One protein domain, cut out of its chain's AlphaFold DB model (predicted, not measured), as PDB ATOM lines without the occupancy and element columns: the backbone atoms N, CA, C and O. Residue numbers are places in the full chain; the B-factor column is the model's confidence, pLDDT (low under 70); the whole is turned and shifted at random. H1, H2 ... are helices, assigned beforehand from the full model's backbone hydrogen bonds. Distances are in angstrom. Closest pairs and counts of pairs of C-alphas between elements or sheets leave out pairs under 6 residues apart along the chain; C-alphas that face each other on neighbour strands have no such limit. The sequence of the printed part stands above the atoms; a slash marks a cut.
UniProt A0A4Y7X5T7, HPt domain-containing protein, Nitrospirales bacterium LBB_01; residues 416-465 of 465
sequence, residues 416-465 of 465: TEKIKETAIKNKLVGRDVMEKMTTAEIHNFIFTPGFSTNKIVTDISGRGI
ATOM      1  N   THR A 416     195.615 206.148 242.417       85.81
ATOM      2  CA  THR A 416     195.820 207.137 241.342       85.81
ATOM      3  C   THR A 416     196.483 206.538 240.097       85.81
ATOM      4  O   THR A 416     196.040 206.803 238.985       85.81
ATOM      5  N   GLU A 417     197.482 205.665 240.259       84.94
ATOM      6  CA  GLU A 417     198.157 205.021 239.121       84.94
ATOM      7  C   GLU A 417     197.230 204.090 238.323       84.94
ATOM      8  O   GLU A 417     197.202 204.145 237.095       84.94
ATOM      9  N   LYS A 418     196.370 203.312 238.995       83.62
ATOM     10  CA  LYS A 418     195.377 202.468 238.304       83.62
ATOM     11  C   LYS A 418     194.337 203.303 237.561       83.62
ATOM     12  O   LYS A 418     193.886 202.910 236.484       83.62
ATOM     13  N   ILE A 419     193.954 204.450 238.124       85.12
ATOM     14  CA  ILE A 419     193.029 205.392 237.481       85.12
ATOM     15  C   ILE A 419     193.678 205.961 236.211       85.12
ATOM     16  O   ILE A 419     193.052 205.921 235.151       85.12
ATOM     17  N   LYS A 420     194.952 206.378 236.273       84.94
ATOM     18  CA  LYS A 420     195.714 206.843 235.099       84.94
ATOM     19  C   LYS A 420     195.762 205.788 233.994       84.94
ATOM     20  O   LYS A 420     195.418 206.077 232.849       84.94
ATOM     21  N   GLU A 421     196.152 204.558 234.332       84.81
ATOM     22  CA  GLU A 421     196.240 203.454 233.367       84.81
ATOM     23  C   GLU A 421     194.889 203.162 232.703       84.81
ATOM     24  O   GLU A 421     194.814 202.989 231.484       84.81
ATOM     25  N   THR A 422     193.809 203.159 233.489       83.50
ATOM     26  CA  THR A 422     192.450 202.893 232.997       83.50
ATOM     27  C   THR A 422     191.952 204.017 232.086       83.50
ATOM     28  O   THR A 422     191.378 203.745 231.031       83.50
ATOM     29  N   ALA A 423     192.227 205.277 232.425       85.25
ATOM     30  CA  ALA A 423     191.854 206.430 231.608       85.25
ATOM     31  C   ALA A 423     192.602 206.480 230.267       85.25
ATOM     32  O   ALA A 423     191.988 206.766 229.235       85.25
ATOM     33  N   ILE A 424     193.892 206.120 230.252       85.38
ATOM     34  CA  ILE A 424     194.671 205.988 229.011       85.38
ATOM     35  C   ILE A 424     194.134 204.823 228.168       85.38
ATOM     36  O   ILE A 424     193.938 204.968 226.960       85.38
ATOM     37  N   LYS A 425     193.846 203.672 228.794       84.19
ATOM     38  CA  LYS A 425     193.298 202.493 228.105       84.19
ATOM     39  C   LYS A 425     191.942 202.783 227.455       84.19
ATOM     40  O   LYS A 425     191.711 202.367 226.321       84.19
ATOM     41  N   ASN A 426     191.085 203.533 228.145       81.75
ATOM     42  CA  ASN A 426     189.768 203.939 227.652       81.75
ATOM     43  C   ASN A 426     189.830 205.132 226.679       81.75
ATOM     44  O   ASN A 426     188.786 205.606 226.239       81.75
ATOM     45  N   LYS A 427     191.037 205.599 226.313       84.00
ATOM     46  CA  LYS A 427     191.289 206.718 225.388       84.00
ATOM     47  C   LYS A 427     190.613 208.033 225.799       84.00
ATOM     48  O   LYS A 427     190.320 208.857 224.940       84.00
ATOM     49  N   LEU A 428     190.387 208.236 227.097       79.75
ATOM     50  CA  LEU A 428     189.792 209.472 227.611       79.75
ATOM     51  C   LEU A 428     190.768 210.646 227.486       79.75
ATOM     52  O   LEU A 428     190.363 211.752 227.148       79.75
ATOM     53  N   VAL A 429     192.059 210.392 227.723       81.25
ATOM     54  CA  VAL A 429     193.130 211.393 227.662       81.25
ATOM     55  C   VAL A 429     194.418 210.757 227.123       81.25
ATOM     56  O   VAL A 429     194.717 209.595 227.407       81.25
ATOM     57  N   GLY A 430     195.184 211.508 226.323       82.75
ATOM     58  CA  GLY A 430     196.498 211.089 225.823       82.75
ATOM     59  C   GLY A 430     197.574 211.098 226.916       82.75
ATOM     60  O   GLY A 430     197.498 211.876 227.865       82.75
ATOM     61  N   ARG A 431     198.606 210.255 226.773       80.44
ATOM     62  CA  ARG A 431     199.666 210.086 227.787       80.44
ATOM     63  C   ARG A 431     200.349 211.414 228.160       80.44
ATOM     64  O   ARG A 431     200.539 211.675 229.341       80.44
ATOM     65  N   ASP A 432     200.586 212.280 227.177       81.12
ATOM     66  CA  ASP A 432     201.250 213.580 227.363       81.12
ATOM     67  C   ASP A 432     200.423 214.593 228.174       81.12
ATOM     68  O   ASP A 432     200.969 215.502 228.799       81.12
ATOM     69  N   VAL A 433     199.092 214.464 228.143       82.19
ATOM     70  CA  VAL A 433     198.171 215.330 228.895       82.19
ATOM     71  C   VAL A 433     197.966 214.775 230.307       82.19
ATOM     72  O   VAL A 433     197.922 215.547 231.259       82.19
ATOM     73  N   MET A 434     197.937 213.447 230.460       82.19
ATOM     74  CA  MET A 434     197.782 212.776 231.756       82.19
ATOM     75  C   MET A 434     198.934 213.082 232.730       82.19
ATOM     76  O   MET A 434     198.705 213.213 233.928       82.19
ATOM     77  N   GLU A 435     200.168 213.236 232.237       81.88
ATOM     78  CA  GLU A 435     201.326 213.584 233.080       81.88
ATOM     79  C   GLU A 435     201.291 215.024 233.613       81.88
ATOM     80  O   GLU A 435     201.960 215.329 234.598       81.88
ATOM     81  N   LYS A 436     200.508 215.910 232.985       87.50
ATOM     82  CA  LYS A 436     200.373 217.319 233.389       87.50
ATOM     83  C   LYS A 436     199.178 217.573 234.307       87.50
ATOM     84  O   LYS A 436     199.068 218.671 234.844       87.50
ATOM     85  N   MET A 437     198.290 216.592 234.461       86.94
ATOM     86  CA  MET A 437     197.098 216.714 235.293       86.94
ATOM     87  C   MET A 437     197.439 216.632 236.780       86.94
ATOM     88  O   MET A 437     198.298 215.864 237.219       86.94
ATOM     89  N   THR A 438     196.717 217.414 237.568       91.00
ATOM     90  CA  THR A 438     196.748 217.360 239.027       91.00
ATOM     91  C   THR A 438     196.077 216.086 239.542       91.00
ATOM     92  O   THR A 438     195.226 215.487 238.884       91.00
ATOM     93  N   THR A 439     196.411 215.674 240.767       86.06
ATOM     94  CA  THR A 439     195.787 214.503 241.406       86.06
ATOM     95  C   THR A 439     194.261 214.621 241.476       86.06
ATOM     96  O   THR A 439     193.571 213.629 241.263       86.06
ATOM     97  N   ALA A 440     193.733 215.826 241.711       86.25
ATOM     98  CA  ALA A 440     192.293 216.080 241.757       86.25
ATOM     99  C   ALA A 440     191.624 215.876 240.386       86.25
ATOM    100  O   ALA A 440     190.597 215.209 240.295       86.25
ATOM    101  N   GLU A 441     192.236 216.371 239.306       87.81
ATOM    102  CA  GLU A 441     191.747 216.142 237.938       87.81
ATOM    103  C   GLU A 441     191.772 214.655 237.570       87.81
ATOM    104  O   GLU A 441     190.851 214.163 236.925       87.81
ATOM    105  N   ILE A 442     192.787 213.919 238.034       86.62
ATOM    106  CA  ILE A 442     192.864 212.469 237.834       86.62
ATOM    107  C   ILE A 442     191.760 211.755 238.621       86.62
ATOM    108  O   ILE A 442     191.135 210.827 238.111       86.62
ATOM    109  N   HIS A 443     191.491 212.167 239.859       86.81
ATOM    110  CA  HIS A 443     190.421 211.573 240.663       86.81
ATOM    111  C   HIS A 443     189.040 211.846 240.071       86.81
ATOM    112  O   HIS A 443     188.193 210.963 240.142       86.81
ATOM    113  N   ASN A 444     188.832 212.970 239.383       87.44
ATOM    114  CA  ASN A 444     187.561 213.267 238.716       87.44
ATOM    115  C   ASN A 444     187.166 212.245 237.633       87.44
ATOM    116  O   ASN A 444     185.979 212.126 237.323       87.44
ATOM    117  N   PHE A 445     188.101 211.451 237.094       84.75
ATOM    118  CA  PHE A 445     187.751 210.389 236.143       84.75
ATOM    119  C   PHE A 445     186.817 209.329 236.732       84.75
ATOM    120  O   PHE A 445     186.069 208.716 235.971       84.75
ATOM    121  N   ILE A 446     186.789 209.138 238.059       83.62
ATOM    122  CA  ILE A 446     185.889 208.161 238.698       83.62
ATOM    123  C   ILE A 446     184.404 208.485 238.484       83.62
ATOM    124  O   ILE A 446     183.576 207.586 238.571       83.62
ATOM    125  N   PHE A 447     184.072 209.741 238.172       83.12
ATOM    126  CA  PHE A 447     182.707 210.174 237.870       83.12
ATOM    127  C   PHE A 447     182.354 210.057 236.378       83.12
ATOM    128  O   PHE A 447     181.250 210.409 235.970       83.12
ATOM    129  N   THR A 448     183.276 209.573 235.537       81.88
ATOM    130  CA  THR A 448     183.010 209.399 234.103       81.88
ATOM    131  C   THR A 448     182.144 208.152 233.876       81.88
ATOM    132  O   THR A 448     182.509 207.069 234.343       81.88
ATOM    133  N   PRO A 449     181.025 208.244 233.133       75.94
ATOM    134  CA  PRO A 449     180.174 207.088 232.856       75.94
ATOM    135  C   PRO A 449     180.953 205.922 232.234       75.94
ATOM    136  O   PRO A 449     181.716 206.103 231.285       75.94
ATOM    137  N   GLY A 450     180.763 204.712 232.766       72.81
ATOM    138  CA  GLY A 450     181.459 203.506 232.296       72.81
ATOM    139  C   GLY A 450     182.925 203.390 232.739       72.81
ATOM    140  O   GLY A 450     183.621 202.469 232.307       72.81
ATOM    141  N   PHE A 451     183.408 204.288 233.600       76.56
ATOM    142  CA  PHE A 451     184.746 204.213 234.170       76.56
ATOM    143  C   PHE A 451     184.770 203.291 235.395       76.56
ATOM    144  O   PHE A 451     184.185 203.587 236.431       76.56
ATOM    145  N   SER A 452     185.471 202.161 235.293       72.06
ATOM    146  CA  SER A 452     185.718 201.260 236.421       72.06
ATOM    147  C   SER A 452     187.127 200.691 236.342       72.06
ATOM    148  O   SER A 452     187.605 200.323 235.269       72.06
ATOM    149  N   THR A 453     187.799 200.613 237.490       65.25
ATOM    150  CA  THR A 453     189.135 200.009 237.612       65.25
ATOM    151  C   THR A 453     189.074 198.486 237.790       65.25
ATOM    152  O   THR A 453     190.112 197.819 237.743       65.25
ATOM    153  N   ASN A 454     187.874 197.910 237.955       61.19
ATOM    154  CA  ASN A 454     187.679 196.467 238.078       61.19
ATOM    155  C   ASN A 454     187.664 195.779 236.704       61.19
ATOM    156  O   ASN A 454     187.090 196.264 235.734       61.19
ATOM    157  N   LYS A 455     188.296 194.599 236.627       46.97
ATOM    158  CA  LYS A 455     188.389 193.791 235.393       46.97
ATOM    159  C   LYS A 455     187.089 193.060 235.032       46.97
ATOM    160  O   LYS A 455     186.983 192.559 233.917       46.97
ATOM    161  N   ILE A 456     186.141 192.972 235.964       39.19
ATOM    162  CA  ILE A 456     184.858 192.284 235.799       39.19
ATOM    163  C   ILE A 456     183.768 193.317 236.065       39.19
ATOM    164  O   ILE A 456     183.664 193.835 237.175       39.19
ATOM    165  N   VAL A 457     182.985 193.626 235.034       43.31
ATOM    166  CA  VAL A 457     181.733 194.370 235.180       43.31
ATOM    167  C   VAL A 457     180.738 193.380 235.778       43.31
ATOM    168  O   VAL A 457     180.300 192.462 235.092       43.31
ATOM    169  N   THR A 458     180.460 193.476 237.074       40.34
ATOM    170  CA  THR A 458     179.361 192.726 237.683       40.34
ATOM    171  C   THR A 458     178.062 193.482 237.418       40.34
ATOM    172  O   THR A 458     177.967 194.677 237.701       40.34
ATOM    173  N   ASP A 459     177.051 192.782 236.896       34.06
ATOM    174  CA  ASP A 459     175.741 193.329 236.487       34.06
ATOM    175  C   ASP A 459     174.942 194.021 237.615       34.06
ATOM    176  O   ASP A 459     173.889 194.603 237.376       34.06
ATOM    177  N   ILE A 460     175.452 194.021 238.850       38.25
ATOM    178  CA  ILE A 460     174.858 194.700 240.013       38.25
ATOM    179  C   ILE A 460     175.320 196.171 240.119       38.25
ATOM    180  O   ILE A 460     174.747 196.951 240.872       38.25
ATOM    181  N   SER A 461     176.313 196.591 239.326       35.94
ATOM    182  CA  SER A 461     176.798 197.983 239.252       35.94
ATOM    183  C   SER A 461     176.223 198.737 238.034       35.94
ATOM    184  O   SER A 461     176.772 199.725 237.551       35.94
ATOM    185  N   GLY A 462     175.108 198.234 237.497       35.12
ATOM    186  CA  GLY A 462     174.445 198.716 236.291       35.12
ATOM    187  C   GLY A 462     173.403 199.795 236.561       35.12
ATOM    188  O   GLY A 462     172.213 199.541 236.418       35.12
ATOM    189  N   ARG A 463     173.870 200.988 236.931       34.19
ATOM    190  CA  ARG A 463     173.367 202.316 236.530       34.19
ATOM    191  C   ARG A 463     174.114 203.321 237.388       34.19
ATOM    192  O   ARG A 463     173.852 203.447 238.578       34.19
ATOM    193  N   GLY A 464     175.061 204.010 236.759       35.16
ATOM    194  CA  GLY A 464     175.487 205.302 237.267       35.16
ATOM    195  C   GLY A 464     174.248 206.180 237.378       35.16
ATOM    196  O   GLY A 464     173.620 206.491 236.364       35.16
ATOM    197  N   ILE A 465     173.884 206.477 238.617       36.16
ATOM    198  CA  ILE A 465     173.191 207.694 239.009       36.16
ATOM    199  C   ILE A 465     174.170 208.410 239.925       36.16
ATOM    200  O   ILE A 465     174.703 207.730 240.838       36.16
TER     201      ILE A 465
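Overview. This is residues 416 to 465 of the 465 residues of the protein "HPt domain-containing protein" of Nitrospirales bacterium LBB_01 (UniProt A0A4Y7X5T7). Two short helices, H1 and H3, cross at a steep angle, with the four-residue H2 at one end of the pair; after H3 a long tail folds away from them, and its residues 455 to 460 stick out. The printed part has 50 residues, with three named helices in the order H1, H2, H3 and no named strand; it is all helix, though only 23 residues are in named elements. It is only just compact, close to loose, with a radius of gyration of the C-alphas of 11.5 A, and elongated, spanning 35 by 19 by 15 A.

Along the chain. H1, residues 416 to 425, begins at C-alpha 416 (195.820, 207.137, 241.342) and is 14.3 A long. H2 is residues 431 to 434, 5.2 A. H3, residues 439 to 447, is 14.2 A long and ends at C-alpha 447 (182.707, 210.174, 237.870).

Arrangement. H1 and H3 touch, the C-alphas of Lys 420 and Ile 442 being closest at 6.9 A, at a steep tilt of 59 degrees, the same way. H1 and H2 only just touch, with 3 pairs of C-alphas within 8 A, closest Ile 424 and Arg 431 at 6.6 A. H2 and H3 are close but not clearly touching, the closest C-alphas, Met 434 and Ile 442, 7.8 A apart. Every O i to N i+4 pair is within hydrogen-bond range in H1, but 2 of 5 in H3, where 6 of 6 O i to N i+3 pairs are; H2 is too short for an i+4 pair.

Size, cuts and confidence. The two C-alphas farthest apart, Asp 432 and Ile 460, are 34.8 A apart. The printed part has no cut, and both links between helices are tight. Residues 448 to 465 hold no named element; residue 465 is the chain's last. The mean pLDDT of the printed part is 72.5, and residues 453 to 465 of the model are under 70.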